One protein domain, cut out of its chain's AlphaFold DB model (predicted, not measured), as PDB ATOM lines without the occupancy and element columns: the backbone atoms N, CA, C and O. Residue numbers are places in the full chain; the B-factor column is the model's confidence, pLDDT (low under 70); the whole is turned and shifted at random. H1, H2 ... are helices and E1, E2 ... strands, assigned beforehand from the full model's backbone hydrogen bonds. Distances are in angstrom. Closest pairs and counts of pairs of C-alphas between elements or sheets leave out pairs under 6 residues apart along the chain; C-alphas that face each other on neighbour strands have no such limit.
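AT A GLANCE: This is residues 6 to 129 of the 272 residues of the protein "DHHA2 domain-containing protein" of Aphanomyces invadans (UniProt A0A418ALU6). Three helices, H1, H2 and H3, pack with their centres in a triangle, and H4 crosses H2 on the side away from H1. At the other end a small, loop-rich sheet of three strands meets the beginning of H1. The printed part has 124 residues, with three named strands and four named helices in the order E1, E2, E3, H1, H2, H3, H4 along the chain; the sheet's order is E1, E2, E3, mixed, and the class is mostly helix, with helices holding 50 and strands 12 of the 62 residues in named elements. The whole is compact, with a radius of gyration of the C-alphas of 15.9 A and spans of 43 by 39 by 31 A.

IN THESE COORDINATES: Find C-alpha 6 at (-27.995, 30.936, 42.200), where E1, residues 6 to 8, begins. E2 is residues 17 to 22, 13.4 A long, and E3 residues 38 to 40. H1, residues 56 to 66, spans 15.8 A; H2, 73 to 86, spans 20.2 A; H3, 99 to 111, spans 19.6 A. H4, 116 to 127, spans 16.4 A and ends at (-4.670, 26.813, 47.020).

HOW THE PARTS SIT: E1 and E2 form an antiparallel hairpin, with N 18 and O 7 at 3.5 A. E2 and E3 are parallel, with N 39 and O 20 at 2.8 A. H1 only grazes the sheet, with residues 56 to 60. Look next at H2, the hub: it touches H1 at Cys 57 and Leu 79, closest C-alphas 5.7 A; H3 at Pro 73 and His 111, 5.2 A; and H4 at Leu 84 and Tyr 120, 6.6 A, a steep tilt of 64 degrees. H1 and H4 are apart. Every O i to N i+4 pair is within hydrogen-bond range in H1, H2 and H4, and 7 of 9 in H3.

THE WHOLE: The C-alphas farthest apart, Pro 13 and Lys 93, are 49.2 A apart. The printed part has no cut; the links E2 to E3, E3 to H1 and H2 to H3 are long. Confidence is under 70 at residues 6 to 17 and 48.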
ATOM      1  N   ILE A   6     -26.605  31.153  42.594       52.44
ATOM      2  CA  ILE A   6     -27.995  30.936  42.200       52.44
ATOM      3  C   ILE A   6     -28.691  30.170  43.326       52.44
ATOM      4  O   ILE A   6     -28.353  29.017  43.586       52.44
ATOM      5  N   LEU A   7     -29.678  30.785  43.983       47.25
ATOM      6  CA  LEU A   7     -30.567  30.065  44.896       47.25
ATOM      7  C   LEU A   7     -31.797  29.580  44.112       47.25
ATOM      8  O   LEU A   7     -32.506  30.377  43.492       47.25
ATOM      9  N   THR A   8     -32.032  28.268  44.137       45.16
ATOM     10  CA  THR A   8     -33.203  27.595  43.550       45.16
ATOM     11  C   THR A   8     -33.984  26.868  44.637       45.16
ATOM     12  O   THR A   8     -33.387  26.151  45.439       45.16
ATOM     13  N   PHE A   9     -35.313  26.989  44.635       42.22
ATOM     14  CA  PHE A   9     -36.191  26.156  45.463       42.22
ATOM     15  C   PHE A   9     -36.599  24.882  44.706       42.22
ATOM     16  O   PHE A   9     -36.929  24.938  43.523       42.22
ATOM     17  N   HIS A  10     -36.577  23.736  45.395       44.31
ATOM     18  CA  HIS A  10     -36.778  22.397  44.816       44.31
ATOM     19  C   HIS A  10     -38.245  22.006  44.542       44.31
ATOM     20  O   HIS A  10     -38.485  20.937  43.988       44.31
ATOM     21  N   ASP A  11     -39.221  22.857  44.873       44.91
ATOM     22  CA  ASP A  11     -40.646  22.482  44.872       44.91
ATOM     23  C   ASP A  11     -41.411  22.838  43.578       44.91
ATOM     24  O   ASP A  11     -42.643  22.830  43.561       44.91
ATOM     25  N   LEU A  12     -40.718  23.135  42.472       43.72
ATOM     26  CA  LEU A  12     -41.344  23.395  41.167       43.72
ATOM     27  C   LEU A  12     -40.808  22.448  40.077       43.72
ATOM     28  O   LEU A  12     -39.613  22.163  40.047       43.72
ATOM     29  N   PRO A  13     -41.661  21.994  39.132       46.88
ATOM     30  CA  PRO A  13     -41.279  21.054  38.067       46.88
ATOM     31  C   PRO A  13     -40.298  21.639  37.030       46.88
ATOM     32  O   PRO A  13     -39.845  20.926  36.140       46.88
ATOM     33  N   PHE A  14     -39.943  22.918  37.166       54.66
ATOM     34  CA  PHE A  14     -38.888  23.603  36.428       54.66
ATOM     35  C   PHE A  14     -38.039  24.390  37.432       54.66
ATOM     36  O   PHE A  14     -38.595  25.022  38.331       54.66
ATOM     37  N   PHE A  15     -36.710  24.372  37.283       57.66
ATOM     38  CA  PHE A  15     -35.811  25.196  38.093       57.66
ATOM     39  C   PHE A  15     -36.087  26.678  37.811       57.66
ATOM     40  O   PHE A  15     -35.575  27.250  36.850       57.66
ATOM     41  N   VAL A  16     -36.929  27.305  38.632       65.75
ATOM     42  CA  VAL A  16     -37.148  28.749  38.592       65.75
ATOM     43  C   VAL A  16     -36.108  29.387  39.497       65.75
ATOM     44  O   VAL A  16     -36.082  29.145  40.702       65.75
ATOM     45  N   GLN A  17     -35.235  30.203  38.914       69.88
ATOM     46  CA  GLN A  17     -34.331  31.028  39.700       69.88
ATOM     47  C   GLN A  17     -35.137  32.077  40.466       69.88
ATOM     48  O   GLN A  17     -35.860  32.863  39.853       69.88
ATOM     49  N   THR A  18     -35.012  32.074  41.794       84.38
ATOM     50  CA  THR A  18     -35.805  32.935  42.687       84.38
ATOM     51  C   THR A  18     -35.026  34.135  43.209       84.38
ATOM     52  O   THR A  18     -35.635  35.126  43.599       84.38
ATOM     53  N   SER A  19     -33.692  34.068  43.222       89.12
ATOM     54  CA  SER A  19     -32.833  35.189  43.606       89.12
ATOM     55  C   SER A  19     -31.440  35.102  42.980       89.12
ATOM     56  O   SER A  19     -30.961  34.021  42.630       89.12
ATOM     57  N   ILE A  20     -30.791  36.258  42.868       92.25
ATOM     58  CA  ILE A  20     -29.432  36.447  42.364       92.25
ATOM     59  C   ILE A  20     -28.667  37.306  43.366       92.25
ATOM     60  O   ILE A  20     -29.061  38.443  43.629       92.25
ATOM     61  N   LEU A  21     -27.569  36.766  43.889       93.75
ATOM     62  CA  LEU A  21     -26.526  37.529  44.565       93.75
ATOM     63  C   LEU A  21     -25.249  37.348  43.743       93.75
ATOM     64  O   LEU A  21     -24.802  36.220  43.534       93.75
ATOM     65  N   ASP A  22     -24.691  38.446  43.248       91.81
ATOM     66  CA  ASP A  22     -23.458  38.417  42.459       91.81
ATOM     67  C   ASP A  22     -22.664  39.709  42.662       91.81
ATOM     68  O   ASP A  22     -23.197  40.746  43.049       91.81
ATOM     69  N   HIS A  23     -21.371  39.648  42.390       91.44
ATOM     70  CA  HIS A  23     -20.436  40.765  42.442       91.44
ATOM     71  C   HIS A  23     -19.727  41.025  41.098       91.44
ATOM     72  O   HIS A  23     -18.773  41.802  41.026       91.44
ATOM     73  N   HIS A  24     -20.189  40.375  40.028       87.19
ATOM     74  CA  HIS A  24     -19.799  40.645  38.646       87.19
ATOM     75  C   HIS A  24     -20.760  41.629  37.965       87.19
ATOM     76  O   HIS A  24     -21.806  41.977  38.510       87.19
ATOM     77  N   GLU A  25     -20.388  42.092  36.769       86.75
ATOM     78  CA  GLU A  25     -21.267  42.893  35.915       86.75
ATOM     79  C   GLU A  25     -22.577  42.148  35.627       86.75
ATOM     80  O   GLU A  25     -22.561  40.979  35.243       86.75
ATOM     81  N   ASP A  26     -23.707  42.842  35.791       88.62
ATOM     82  CA  ASP A  26     -25.018  42.276  35.491       88.62
ATOM     83  C   ASP A  26     -25.197  42.094  33.977       88.62
ATOM     84  O   ASP A  26     -25.156  43.060  33.212       88.62
ATOM     85  N   LEU A  27     -25.433  40.853  33.550       85.81
ATOM     86  CA  LEU A  27     -25.676  40.503  32.149       85.81
ATOM     87  C   LEU A  27     -27.143  40.671  31.725       85.81
ATOM     88  O   LEU A  27     -27.472  40.441  30.566       85.81
ATOM     89  N   GLY A  28     -28.040  41.036  32.645       85.88
ATOM     90  CA  GLY A  28     -29.464  41.241  32.356       85.88
ATOM     91  C   GLY A  28     -30.282  39.953  32.202       85.88
ATOM     92  O   GLY A  28     -31.491  40.018  32.023       85.88
ATOM     93  N   SER A  29     -29.665  38.777  32.333       85.94
ATOM     94  CA  SER A  29     -30.363  37.484  32.283       85.94
ATOM     95  C   SER A  29     -31.342  37.296  33.449       85.94
ATOM     96  O   SER A  29     -31.208  37.929  34.497       85.94
ATOM     97  N   HIS A  30     -32.298  36.372  33.298       87.62
ATOM     98  CA  HIS A  30     -33.285  36.022  34.332       87.62
ATOM     99  C   HIS A  30     -34.133  37.224  34.784       87.62
ATOM    100  O   HIS A  30     -34.196  37.555  35.970       87.62
ATOM    101  N   GLU A  31     -34.769  37.892  33.821       89.06
ATOM    102  CA  GLU A  31     -35.572  39.112  34.012       89.06
ATOM    103  C   GLU A  31     -36.690  38.971  35.057       89.06
ATOM    104  O   GLU A  31     -37.125  39.967  35.629       89.06
ATOM    105  N   GLN A  32     -37.136  37.747  35.355       89.56
ATOM    106  CA  GLN A  32     -38.120  37.486  36.405       89.56
ATOM    107  C   GLN A  32     -37.597  37.774  37.823       89.56
ATOM    108  O   GLN A  32     -38.391  37.982  38.739       89.56
ATOM    109  N   VAL A  33     -36.274  37.790  38.024       90.69
ATOM    110  CA  VAL A  33     -35.645  38.099  39.312       90.69
ATOM    111  C   VAL A  33     -35.370  39.597  39.374       90.69
ATOM    112  O   VAL A  33     -34.478  40.104  38.691       90.69
ATOM    113  N   THR A  34     -36.131  40.310  40.203       90.94
ATOM    114  CA  THR A  34     -36.096  41.777  40.299       90.94
ATOM    115  C   THR A  34     -36.125  42.264  41.749       90.94
ATOM    116  O   THR A  34     -36.294  41.485  42.691       90.94
ATOM    117  N   GLY A  35     -35.944  43.576  41.939       90.44
ATOM    118  CA  GLY A  35     -36.034  44.221  43.249       90.44
ATOM    119  C   GLY A  35     -35.021  43.663  44.249       90.44
ATOM    120  O   GLY A  35     -33.862  43.434  43.913       90.44
ATOM    121  N   SER A  36     -35.468  43.406  45.481       89.31
ATOM    122  CA  SER A  36     -34.627  42.859  46.556       89.31
ATOM    123  C   SER A  36     -34.084  41.456  46.276       89.31
ATOM    124  O   SER A  36     -33.136  41.037  46.933       89.31
ATOM    125  N   HIS A  37     -34.646  40.731  45.306       89.81
ATOM    126  CA  HIS A  37     -34.193  39.389  44.942       89.81
ATOM    127  C   HIS A  37     -33.044  39.392  43.925       89.81
ATOM    128  O   HIS A  37     -32.461  38.338  43.691       89.81
ATOM    129  N   ARG A  38     -32.689  40.544  43.334       93.62
ATOM    130  CA  ARG A  38     -31.552  40.702  42.410       93.62
ATOM    131  C   ARG A  38     -30.545  41.692  42.992       93.62
ATOM    132  O   ARG A  38     -30.634  42.894  42.763       93.62
ATOM    133  N   ARG A  39     -29.582  41.193  43.766       94.38
ATOM    134  CA  ARG A  39     -28.547  42.000  44.425       94.38
ATOM    135  C   ARG A  39     -27.218  41.843  43.694       94.38
ATOM    136  O   ARG A  39     -26.490  40.881  43.919       94.38
ATOM    137  N   ILE A  40     -26.901  42.816  42.843       94.31
ATOM    138  CA  ILE A  40     -25.632  42.869  42.112       94.31
ATOM    139  C   ILE A  40     -24.719  43.917  42.749       94.31
ATOM    140  O   ILE A  40     -25.038  45.103  42.788       94.31
ATOM    141  N   ALA A  41     -23.570  43.489  43.260       94.62
ATOM    142  CA  ALA A  41     -22.569  44.339  43.898       94.62
ATOM    143  C   ALA A  41     -21.476  44.779  42.922       94.62
ATOM    144  O   ALA A  41     -20.279  44.726  43.216       94.62
ATOM    145  N   PHE A  42     -21.916  45.251  41.765       93.06
ATOM    146  CA  PHE A  42     -21.079  45.802  40.718       93.06
ATOM    147  C   PHE A  42     -21.843  46.916  40.016       93.06
ATOM    148  O   PHE A  42     -23.012  46.758  39.672       93.06
ATOM    149  N   GLU A  43     -21.176  48.034  39.774       91.88
ATOM    150  CA  GLU A  43     -21.735  49.149  39.020       91.88
ATOM    151  C   GLU A  43     -20.960  49.311  37.717       91.88
ATOM    152  O   GLU A  43     -19.766  49.600  37.727       91.88
ATOM    153  N   LYS A  44     -21.625  49.147  36.573       87.31
ATOM    154  CA  LYS A  44     -20.994  49.394  35.276       87.31
ATOM    155  C   LYS A  44     -20.750  50.892  35.090       87.31
ATOM    156  O   LYS A  44     -21.651  51.704  35.262       87.31
ATOM    157  N   THR A  45     -19.542  51.247  34.665       84.75
ATOM    158  CA  THR A  45     -19.171  52.622  34.306       84.75
ATOM    159  C   THR A  45     -18.554  52.645  32.914       84.75
ATOM    160  O   THR A  45     -18.099  51.616  32.412       84.75
ATOM    161  N   GLU A  46     -18.456  53.829  32.307       78.69
ATOM    162  CA  GLU A  46     -17.783  54.021  31.009       78.69
ATOM    163  C   GLU A  46     -16.312  53.560  31.006       78.69
ATOM    164  O   GLU A  46     -15.723  53.366  29.947       78.69
ATOM    165  N   ARG A  47     -15.703  53.375  32.187       72.44
ATOM    166  CA  ARG A  47     -14.290  53.001  32.364       72.44
ATOM    167  C   ARG A  47     -14.078  51.552  32.821       72.44
ATOM    168  O   ARG A  47     -12.971  51.218  33.232       72.44
ATOM    169  N   GLY A  48     -15.104  50.702  32.758       68.50
ATOM    170  CA  GLY A  48     -14.996  49.267  33.064       68.50
ATOM    171  C   GLY A  48     -15.629  48.812  34.383       68.50
ATOM    172  O   GLY A  48     -15.601  47.622  34.670       68.50
ATOM    173  N   GLY A  49     -16.245  49.720  35.145       82.06
ATOM    174  CA  GLY A  49     -17.071  49.399  36.312       82.06
ATOM    175  C   GLY A  49     -16.385  49.477  37.682       82.06
ATOM    176  O   GLY A  49     -15.162  49.431  37.803       82.06
ATOM    177  N   ASN A  50     -17.209  49.627  38.717       87.00
ATOM    178  CA  ASN A  50     -16.841  49.704  40.124       87.00
ATOM    179  C   ASN A  50     -17.300  48.429  40.837       87.00
ATOM    180  O   ASN A  50     -18.490  48.113  40.874       87.00
ATOM    181  N   VAL A  51     -16.358  47.714  41.449       89.94
ATOM    182  CA  VAL A  51     -16.667  46.575  42.318       89.94
ATOM    183  C   VAL A  51     -17.175  47.115  43.654       89.94
ATOM    184  O   VAL A  51     -16.447  47.829  44.343       89.94
ATOM    185  N   LEU A  52     -18.417  46.785  44.020       94.69
ATOM    186  CA  LEU A  52     -19.035  47.229  45.275       94.69
ATOM    187  C   LEU A  52     -18.868  46.204  46.401       94.69
ATOM    188  O   LEU A  52     -18.993  46.575  47.561       94.69
ATOM    189  N   ALA A  53     -18.591  44.941  46.076       95.50
ATOM    190  CA  ALA A  53     -18.134  43.916  47.011       95.50
ATOM    191  C   ALA A  53     -17.111  43.015  46.311       95.50
ATOM    192  O   ALA A  53     -17.326  42.549  45.194       95.50
ATOM    193  N   GLY A  54     -15.970  42.782  46.942       92.12
ATOM    194  CA  GLY A  54     -14.880  42.007  46.367       92.12
ATOM    195  C   GLY A  54     -15.118  40.499  46.371       92.12
ATOM    196  O   GLY A  54     -14.503  39.798  45.571       92.12
ATOM    197  N   SER A  55     -16.059  40.018  47.188       95.00
ATOM    198  CA  SER A  55     -16.523  38.628  47.209       95.00
ATOM    199  C   SER A  55     -18.050  38.549  47.238       95.00
ATOM    200  O   SER A  55     -18.710  39.351  47.901       95.00
ATOM    201  N   CYS A  56     -18.624  37.543  46.577       95.81
ATOM    202  CA  CYS A  56     -20.051  37.234  46.698       95.81
ATOM    203  C   CYS A  56     -20.430  36.853  48.146       95.81
ATOM    204  O   CYS A  56     -21.502  37.222  48.631       95.81
ATOM    205  N   CYS A  57     -19.511  36.228  48.898       97.06
ATOM    206  CA  CYS A  57     -19.711  35.898  50.313       97.06
ATOM    207  C   CYS A  57     -19.935  37.128  51.202       97.06
ATOM    208  O   CYS A  57     -20.582  37.003  52.239       97.06
ATOM    209  N   THR A  58     -19.497  38.317  50.784       97.94
ATOM    210  CA  THR A  58     -19.822  39.578  51.467       97.94
ATOM    211  C   THR A  58     -21.324  39.857  51.420       97.94
ATOM    212  O   THR A  58     -21.904  40.233  52.431       97.94
ATOM    213  N   LEU A  59     -21.994  39.599  50.293       96.69
ATOM    214  CA  LEU A  59     -23.444  39.800  50.167       96.69
ATOM    215  C   LEU A  59     -24.242  38.798  50.994       96.69
ATOM    216  O   LEU A  59     -25.267  39.163  51.567       96.69
ATOM    217  N   ILE A  60     -23.757  37.557  51.065       95.44
ATOM    218  CA  ILE A  60     -24.345  36.499  51.891       95.44
ATOM    219  C   ILE A  60     -24.194  36.847  53.377       95.44
ATOM    220  O   ILE A  60     -25.153  36.735  54.137       95.44
ATOM    221  N   ALA A  61     -23.009  37.306  53.789       96.50
ATOM    222  CA  ALA A  61     -22.747  37.736  55.159       96.50
ATOM    223  C   ALA A  61     -23.662  38.892  55.586       96.50
ATOM    224  O   ALA A  61     -24.226  38.851  56.678       96.50
ATOM    225  N   GLU A  62     -23.865  39.878  54.707       96.81
ATOM    226  CA  GLU A  62     -24.787  40.991  54.952       96.81
ATOM    227  C   GLU A  62     -26.222  40.511  55.198       96.81
ATOM    228  O   GLU A  62     -26.853  40.991  56.136       96.81
ATOM    229  N   GLU A  63     -26.735  39.555  54.408       94.12
ATOM    230  CA  GLU A  63     -28.082  38.988  54.610       94.12
ATOM    231  C   GLU A  63     -28.200  38.268  55.955       94.12
ATOM    232  O   GLU A  63     -29.159  38.475  56.701       94.12
ATOM    233  N   ILE A  64     -27.209  37.439  56.296       94.06
ATOM    234  CA  ILE A  64     -27.208  36.687  57.555       94.06
ATOM    235  C   ILE A  64     -27.201  37.653  58.744       94.06
ATOM    236  O   ILE A  64     -28.028  37.509  59.644       94.06
ATOM    237  N   ILE A  65     -26.332  38.665  58.727       94.44
ATOM    238  CA  ILE A  65     -26.246  39.670  59.796       94.44
ATOM    239  C   ILE A  65     -27.538  40.488  59.878       94.44
ATOM    240  O   ILE A  65     -28.073  40.679  60.971       94.44
ATOM    241  N   ALA A  66     -28.079  40.933  58.740       94.12
ATOM    242  CA  ALA A  66     -29.316  41.707  58.693       94.12
ATOM    243  C   ALA A  66     -30.533  40.915  59.197       94.12
ATOM    244  O   ALA A  66     -31.449  41.506  59.767       94.12
ATOM    245  N   SER A  67     -30.538  39.586  59.041       93.75
ATOM    246  CA  SER A  67     -31.610  38.726  59.557       93.75
ATOM    247  C   SER A  67     -31.674  38.668  61.090       93.75
ATOM    248  O   SER A  67     -32.683  38.236  61.642       93.75
ATOM    249  N   GLY A  68     -30.599  39.064  61.787       90.69
ATOM    250  CA  GLY A  68     -30.482  38.944  63.243       90.69
ATOM    251  C   GLY A  68     -30.345  37.503  63.748       90.69
ATOM    252  O   GLY A  68     -30.376  37.271  64.957       90.69
ATOM    253  N   THR A  69     -30.200  36.530  62.845       88.44
ATOM    254  CA  THR A  69     -29.985  35.124  63.200       88.44
ATOM    255  C   THR A  69     -28.613  34.957  63.847       88.44
ATOM    256  O   THR A  69     -27.628  35.545  63.399       88.44
ATOM    257  N   ALA A  70     -28.530  34.132  64.896       92.12
ATOM    258  CA  ALA A  70     -27.247  33.780  65.493       92.12
ATOM    259  C   ALA A  70     -26.337  33.129  64.440       92.12
ATOM    260  O   ALA A  70     -26.728  32.165  63.781       92.12
ATOM    261  N   ILE A  71     -25.129  33.667  64.283       94.88
ATOM    262  CA  ILE A  71     -24.184  33.191  63.277       94.88
ATOM    263  C   ILE A  71     -23.516  31.923  63.798       94.88
ATOM    264  O   ILE A  71     -22.849  31.938  64.833       94.88
ATOM    265  N   ASP A  72     -23.698  30.827  63.068       96.69
ATOM    266  CA  ASP A  72     -22.999  29.580  63.343       96.69
ATOM    267  C   ASP A  72     -21.474  29.763  63.145       96.69
ATOM    268  O   ASP A  72     -21.057  30.316  62.120       96.69
ATOM    269  N   PRO A  73     -20.620  29.309  64.084       97.88
ATOM    270  CA  PRO A  73     -19.174  29.510  63.991       97.88
ATOM    271  C   PRO A  73     -18.516  28.918  62.741       97.88
ATOM    272  O   PRO A  73     -17.561  29.491  62.205       97.88
ATOM    273  N   LEU A  74     -19.011  27.780  62.245       97.56
ATOM    274  CA  LEU A  74     -18.502  27.181  61.015       97.56
ATOM    275  C   LEU A  74     -18.899  28.040  59.812       97.56
ATOM    276  O   LEU A  74     -18.048  28.333  58.974       97.56
ATOM    277  N   VAL A  75     -20.146  28.514  59.758       97.19
ATOM    278  CA  VAL A  75     -20.609  29.445  58.714       97.19
ATOM    279  C   VAL A  75     -19.787  30.735  58.721       97.19
ATOM    280  O   VAL A  75     -19.315  31.155  57.664       97.19
ATOM    281  N   ALA A  76     -19.536  31.326  59.895       98.06
ATOM    282  CA  ALA A  76     -18.677  32.504  60.024       98.06
ATOM    283  C   ALA A  76     -17.269  32.243  59.470       98.06
ATOM    284  O   ALA A  76     -16.748  33.040  58.690       98.06
ATOM    285  N   THR A  77     -16.681  31.096  59.820       98.31
ATOM    286  CA  THR A  77     -15.344  30.697  59.354       98.31
ATOM    287  C   THR A  77     -15.297  30.556  57.833       98.31
ATOM    288  O   THR A  77     -14.370  31.063  57.207       98.31
ATOM    289  N   LEU A  78     -16.300  29.914  57.226       97.94
ATOM    290  CA  LEU A  78     -16.376  29.722  55.775       97.94
ATOM    291  C   LEU A  78     -16.549  31.048  55.022       97.94
ATOM    292  O   LEU A  78     -15.872  31.273  54.020       97.94
ATOM    293  N   LEU A  79     -17.407  31.949  55.511       97.88
ATOM    294  CA  LEU A  79     -17.595  33.268  54.899       97.88
ATOM    295  C   LEU A  79     -16.320  34.113  54.994       97.88
ATOM    296  O   LEU A  79     -15.870  34.650  53.984       97.88
ATOM    297  N   VAL A  80     -15.698  34.185  56.176       98.00
ATOM    298  CA  VAL A  80     -14.429  34.908  56.368       98.00
ATOM    299  C   VAL A  80     -13.337  34.331  55.471       98.00
ATOM    300  O   VAL A  80     -12.637  35.094  54.812       98.00
ATOM    301  N   ALA A  81     -13.212  33.003  55.393       97.75
ATOM    302  CA  ALA A  81     -12.221  32.332  54.555       97.75
ATOM    303  C   ALA A  81     -12.279  32.808  53.096       97.75
ATOM    304  O   ALA A  81     -11.262  33.223  52.536       97.75
ATOM    305  N   VAL A  82     -13.471  32.798  52.493       97.00
ATOM    306  CA  VAL A  82     -13.654  33.179  51.086       97.00
ATOM    307  C   VAL A  82     -13.471  34.683  50.888       97.00
ATOM    308  O   VAL A  82     -12.725  35.086  49.994       97.00
ATOM    309  N   ILE A  83     -14.047  35.523  51.762       97.44
ATOM    310  CA  ILE A  83     -13.896  36.986  51.665       97.44
ATOM    311  C   ILE A  83     -12.415  37.381  51.747       97.44
ATOM    312  O   ILE A  83     -11.959  38.218  50.965       97.44
ATOM    313  N   LEU A  84     -11.640  36.772  52.651       96.69
ATOM    314  CA  LEU A  84     -10.201  37.014  52.751       96.69
ATOM    315  C   LEU A  84      -9.451  36.506  51.514       96.69
ATOM    316  O   LEU A  84      -8.569  37.205  51.015       96.69
ATOM    317  N   LEU A  85      -9.776  35.315  51.007       95.06
ATOM    318  CA  LEU A  85      -9.072  34.712  49.874       95.06
ATOM    319  C   LEU A  85      -9.269  35.503  48.569       95.06
ATOM    320  O   LEU A  85      -8.293  35.751  47.855       95.06
ATOM    321  N   ASP A  86     -10.492  35.945  48.275       93.00
ATOM    322  CA  ASP A  86     -10.813  36.727  47.070       93.00
ATOM    323  C   ASP A  86     -10.147  38.106  47.086       93.00
ATOM    324  O   ASP A  86      -9.642  38.601  46.065       93.00
ATOM    325  N   ASN A  87     -10.085  38.697  48.279       93.75
ATOM    326  CA  ASN A  87      -9.582  40.044  48.506       93.75
ATOM    327  C   ASN A  87      -8.127  40.095  48.978       93.75
ATOM    328  O   ASN A  87      -7.653  41.156  49.377       93.75
ATOM    329  N   MET A  88      -7.400  38.976  48.910       91.12
ATOM    330  CA  MET A  88      -5.978  38.890  49.271       91.12
ATOM    331  C   MET A  88      -5.691  39.427  50.679       91.12
ATOM    332  O   MET A  88      -4.837  40.292  50.873       91.12
ATOM    333  N   ASN A  89      -6.462  38.947  51.653       94.94
ATOM    334  CA  ASN A  89      -6.419  39.359  53.053       94.94
ATOM    335  C   ASN A  89      -6.601  40.870  53.264       94.94
ATOM    336  O   ASN A  89      -6.143  41.410  54.270       94.94
ATOM    337  N   MET A  90      -7.271  41.563  52.337       93.25
ATOM    338  CA  MET A  90      -7.490  43.013  52.395       93.25
ATOM    339  C   MET A  90      -6.176  43.804  52.420       93.25
ATOM    340  O   MET A  90      -6.109  44.879  53.018       93.25
ATOM    341  N   ASP A  91      -5.110  43.261  51.819       89.06
ATOM    342  CA  ASP A  91      -3.819  43.939  51.764       89.06
ATOM    343  C   ASP A  91      -3.961  45.251  50.964       89.06
ATOM    344  O   ASP A  91      -4.256  45.215  49.759       89.06
ATOM    345  N   PRO A  92      -3.713  46.425  51.582       84.62
ATOM    346  CA  PRO A  92      -3.853  47.715  50.910       84.62
ATOM    347  C   PRO A  92      -2.929  47.859  49.692       84.62
ATOM    348  O   PRO A  92      -3.225  48.635  48.780       84.62
ATOM    349  N   LYS A  93      -1.825  47.101  49.626       84.62
ATOM    350  CA  LYS A  93      -0.909  47.093  48.474       84.62
ATOM    351  C   LYS A  93      -1.518  46.411  47.255       84.62
ATOM    352  O   LYS A  93      -1.202  46.793  46.130       84.62
ATOM    353  N   MET A  94      -2.400  45.435  47.471       79.25
ATOM    354  CA  MET A  94      -3.031  44.664  46.400       79.25
ATOM    355  C   MET A  94      -4.220  45.386  45.764       79.25
ATOM    356  O   MET A  94      -4.676  44.962  44.704       79.25
ATOM    357  N   LYS A  95      -4.694  46.488  46.374       79.00
ATOM    358  CA  LYS A  95      -5.826  47.304  45.895       79.00
ATOM    359  C   LYS A  95      -7.071  46.457  45.583       79.00
ATOM    360  O   LYS A  95      -7.772  46.703  44.603       79.00
ATOM    361  N   LYS A  96      -7.307  45.436  46.409       82.25
ATOM    362  CA  LYS A  96      -8.476  44.552  46.379       82.25
ATOM    363  C   LYS A  96      -9.253  44.671  47.686       82.25
ATOM    364  O   LYS A  96      -8.696  45.095  48.695       82.25
ATOM    365  N   GLY A  97     -10.520  44.271  47.649       89.56
ATOM    366  CA  GLY A  97     -11.457  44.468  48.748       89.56
ATOM    367  C   GLY A  97     -12.086  45.859  48.748       89.56
ATOM    368  O   GLY A  97     -11.551  46.828  48.208       89.56
ATOM    369  N   THR A  98     -13.262  45.934  49.350       95.12
ATOM    370  CA  THR A  98     -14.081  47.135  49.503       95.12
ATOM    371  C   THR A  98     -14.355  47.387  50.989       95.12
ATOM    372  O   THR A  98     -14.199  46.478  51.811       95.12
ATOM    373  N   PRO A  99     -14.827  48.587  51.375       96.31
ATOM    374  CA  PRO A  99     -15.267  48.837  52.747       96.31
ATOM    375  C   PRO A  99     -16.351  47.865  53.237       96.31
ATOM    376  O   PRO A  99     -16.413  47.576  54.429       96.31
ATOM    377  N   ARG A 100     -17.177  47.324  52.329       97.62
ATOM    378  CA  ARG A 100     -18.205  46.326  52.661       97.62
ATOM    379  C   ARG A 100     -17.589  44.987  53.040       97.62
ATOM    380  O   ARG A 100     -17.983  44.402  54.042       97.62
ATOM    381  N   ASP A 101     -16.574  44.548  52.299       98.00
ATOM    382  CA  ASP A 101     -15.831  43.334  52.645       98.00
ATOM    383  C   ASP A 101     -15.151  43.491  54.019       98.00
ATOM    384  O   ASP A 101     -15.177  42.561  54.820       98.00
ATOM    385  N   VAL A 102     -14.572  44.669  54.317       97.38
ATOM    386  CA  VAL A 102     -13.934  44.948  55.624       97.38
ATOM    387  C   VAL A 102     -14.966  44.829  56.739       97.38
ATOM    388  O   VAL A 102     -14.746  44.094  57.697       97.38
ATOM    389  N   ALA A 103     -16.116  45.487  56.578       98.12
ATOM    390  CA  ALA A 103     -17.185  45.454  57.567       98.12
ATOM    391  C   ALA A 103     -17.684  44.026  57.843       98.12
ATOM    392  O   ALA A 103     -17.933  43.681  58.996       98.12
ATOM    393  N   MET A 104     -17.809  43.184  56.811       98.19
ATOM    394  CA  MET A 104     -18.240  41.793  56.990       98.19
ATOM    395  C   MET A 104     -17.162  40.928  57.640       98.19
ATOM    396  O   MET A 104     -17.481  40.121  58.507       98.19
ATOM    397  N   VAL A 105     -15.888  41.116  57.291       97.88
ATOM    398  CA  VAL A 105     -14.777  40.436  57.972       97.88
ATOM    399  C   VAL A 105     -14.757  40.797  59.460       97.88
ATOM    400  O   VAL A 105     -14.701  39.893  60.293       97.88
ATOM    401  N   ASP A 106     -14.870  42.082  59.797       97.75
ATOM    402  CA  ASP A 106     -14.865  42.565  61.183       97.75
ATOM    403  C   ASP A 106     -16.071  42.048  61.985       97.75
ATOM    404  O   ASP A 106     -15.936  41.729  63.165       97.75
ATOM    405  N   ALA A 107     -17.238  41.919  61.347       97.75
ATOM    406  CA  ALA A 107     -18.444  41.391  61.982       97.75
ATOM    407  C   ALA A 107     -18.407  39.868  62.190       97.75
ATOM    408  O   ALA A 107     -18.934  39.374  63.182       97.75
ATOM    409  N   LEU A 108     -17.800  39.113  61.270       98.06
ATOM    410  CA  LEU A 108     -17.796  37.647  61.305       98.06
ATOM    411  C   LEU A 108     -16.639  37.057  62.118       98.06
ATOM    412  O   LEU A 108     -16.808  36.008  62.738       98.06
ATOM    413  N   LEU A 109     -15.471  37.707  62.127       97.38
ATOM    414  CA  LEU A 109     -14.269  37.219  62.817       97.38
ATOM    415  C   LEU A 109     -14.489  36.847  64.291       97.38
ATOM    416  O   LEU A 109     -13.996  35.792  64.685       97.38
ATOM    417  N   PRO A 110     -15.242  37.619  65.100       97.44
ATOM    418  CA  PRO A 110     -15.526  37.258  66.491       97.44
ATOM    419  C   PRO A 110     -16.286  35.934  66.664       97.44
ATOM    420  O   PRO A 110     -16.273  35.362  67.751       97.44
ATOM    421  N   HIS A 111     -16.956  35.458  65.612       97.56
ATOM    422  CA  HIS A 111     -17.697  34.196  65.596       97.56
ATOM    423  C   HIS A 111     -16.911  33.054  64.940       97.56
ATOM    424  O   HIS A 111     -17.299  31.896  65.077       97.56
ATOM    425  N   ALA A 112     -15.836  33.357  64.210       97.75
ATOM    426  CA  ALA A 112     -15.060  32.360  63.491       97.75
ATOM    427  C   ALA A 112     -14.267  31.452  64.447       97.75
ATOM    428  O   ALA A 112     -13.835  31.848  65.527       97.75
ATOM    429  N   LEU A 113     -14.041  30.214  64.013       98.12
ATOM    430  CA  LEU A 113     -13.305  29.190  64.757       98.12
ATOM    431  C   LEU A 113     -11.784  29.370  64.672       98.12
ATOM    432  O   LEU A 113     -11.048  28.786  65.463       98.12
ATOM    433  N   ILE A 114     -11.314  30.123  63.677       97.19
ATOM    434  CA  ILE A 114      -9.897  30.292  63.356       97.19
ATOM    435  C   ILE A 114      -9.622  31.785  63.196       97.19
ATOM    436  O   ILE A 114     -10.379  32.499  62.537       97.19
ATOM    437  N   GLU A 115      -8.519  32.252  63.778       97.19
ATOM    438  CA  GLU A 115      -8.078  33.634  63.618       97.19
ATOM    439  C   GLU A 115      -7.733  33.959  62.156       97.19
ATOM    440  O   GLU A 115      -7.288  33.107  61.383       97.19
ATOM    441  N   ARG A 116      -7.886  35.237  61.791       96.75
ATOM    442  CA  ARG A 116      -7.716  35.756  60.427       96.75
ATOM    443  C   ARG A 116      -6.432  35.291  59.736       96.75
ATOM    444  O   ARG A 116      -6.493  34.786  58.619       96.75
ATOM    445  N   THR A 117      -5.280  35.520  60.368       96.19
ATOM    446  CA  THR A 117      -3.974  35.291  59.730       96.19
ATOM    447  C   THR A 117      -3.691  33.799  59.533       96.19
ATOM    448  O   THR A 117      -3.468  33.420  58.386       96.19
ATOM    449  N   PRO A 118      -3.800  32.925  60.559       97.25
ATOM    450  CA  PRO A 118      -3.653  31.482  60.356       97.25
ATOM    451  C   PRO A 118      -4.623  30.909  59.317       97.25
ATOM    452  O   PRO A 118      -4.229  30.059  58.521       97.25
ATOM    453  N   LEU A 119      -5.874  31.389  59.296       96.81
ATOM    454  CA  LEU A 119      -6.865  30.970  58.306       96.81
ATOM    455  C   LEU A 119      -6.426  31.344  56.887       96.81
ATOM    456  O   LEU A 119      -6.395  30.486  56.009       96.81
ATOM    457  N   TYR A 120      -6.069  32.610  56.655       96.50
ATOM    458  CA  TYR A 120      -5.648  33.074  55.334       96.50
ATOM    459  C   TYR A 120      -4.368  32.383  54.852       96.50
ATOM    460  O   TYR A 120      -4.318  31.930  53.708       96.50
ATOM    461  N   ASP A 121      -3.360  32.264  55.715       95.62
ATOM    462  CA  ASP A 121      -2.086  31.634  55.367       95.62
ATOM    463  C   ASP A 121      -2.288  30.166  54.972       95.62
ATOM    464  O   ASP A 121      -1.741  29.715  53.964       95.62
ATOM    465  N   TRP A 122      -3.137  29.437  55.707       95.75
ATOM    466  CA  TRP A 122      -3.502  28.063  55.366       95.75
ATOM    467  C   TRP A 122      -4.251  27.975  54.028       95.75
ATOM    468  O   TRP A 122      -3.911  27.142  53.190       95.75
ATOM    469  N   LEU A 123      -5.219  28.862  53.775       95.25
ATOM    470  CA  LEU A 123      -5.965  28.886  52.509       95.25
ATOM    471  C   LEU A 123      -5.057  29.151  51.305       95.25
ATOM    472  O   LEU A 123      -5.198  28.503  50.267       95.25
ATOM    473  N   VAL A 124      -4.128  30.103  51.424       92.44
ATOM    474  CA  VAL A 124      -3.153  30.399  50.367       92.44
ATOM    475  C   VAL A 124      -2.235  29.201  50.151       92.44
ATOM    476  O   VAL A 124      -2.029  28.806  49.002       92.44
ATOM    477  N   LEU A 125      -1.731  28.595  51.229       92.50
ATOM    478  CA  LEU A 125      -0.895  27.402  51.148       92.50
ATOM    479  C   LEU A 125      -1.613  26.274  50.401       92.50
ATOM    480  O   LEU A 125      -1.058  25.748  49.440       92.50
ATOM    481  N   GLU A 126      -2.847  25.940  50.782       92.94
ATOM    482  CA  GLU A 126      -3.600  24.845  50.158       92.94
ATOM    483  C   GLU A 126      -3.988  25.134  48.707       92.94
ATOM    484  O   GLU A 126      -3.901  24.248  47.851       92.94
ATOM    485  N   LYS A 127      -4.347  26.384  48.390       91.12
ATOM    486  CA  LYS A 127      -4.670  26.813  47.020       91.12
ATOM    487  C   LYS A 127      -3.501  26.598  46.056       91.12
ATOM    488  O   LYS A 127      -3.714  26.202  44.908       91.12
ATOM    489  N   TYR A 128      -2.278  26.852  46.512       89.31
ATOM    490  CA  TYR A 128      -1.057  26.744  45.709       89.31
ATOM    491  C   TYR A 128      -0.215  25.506  46.032       89.31
ATOM    492  O   TYR A 128       0.921  25.414  45.571       89.31
ATOM    493  N   ASN A 129      -0.749  24.556  46.803       89.94
ATOM    494  CA  ASN A 129      -0.007  23.395  47.275       89.94
ATOM    495  C   ASN A 129       0.488  22.546  46.086       89.94
ATOM    496  O   ASN A 129      -0.334  21.943  45.384       89.94
TER     497      ASN A 129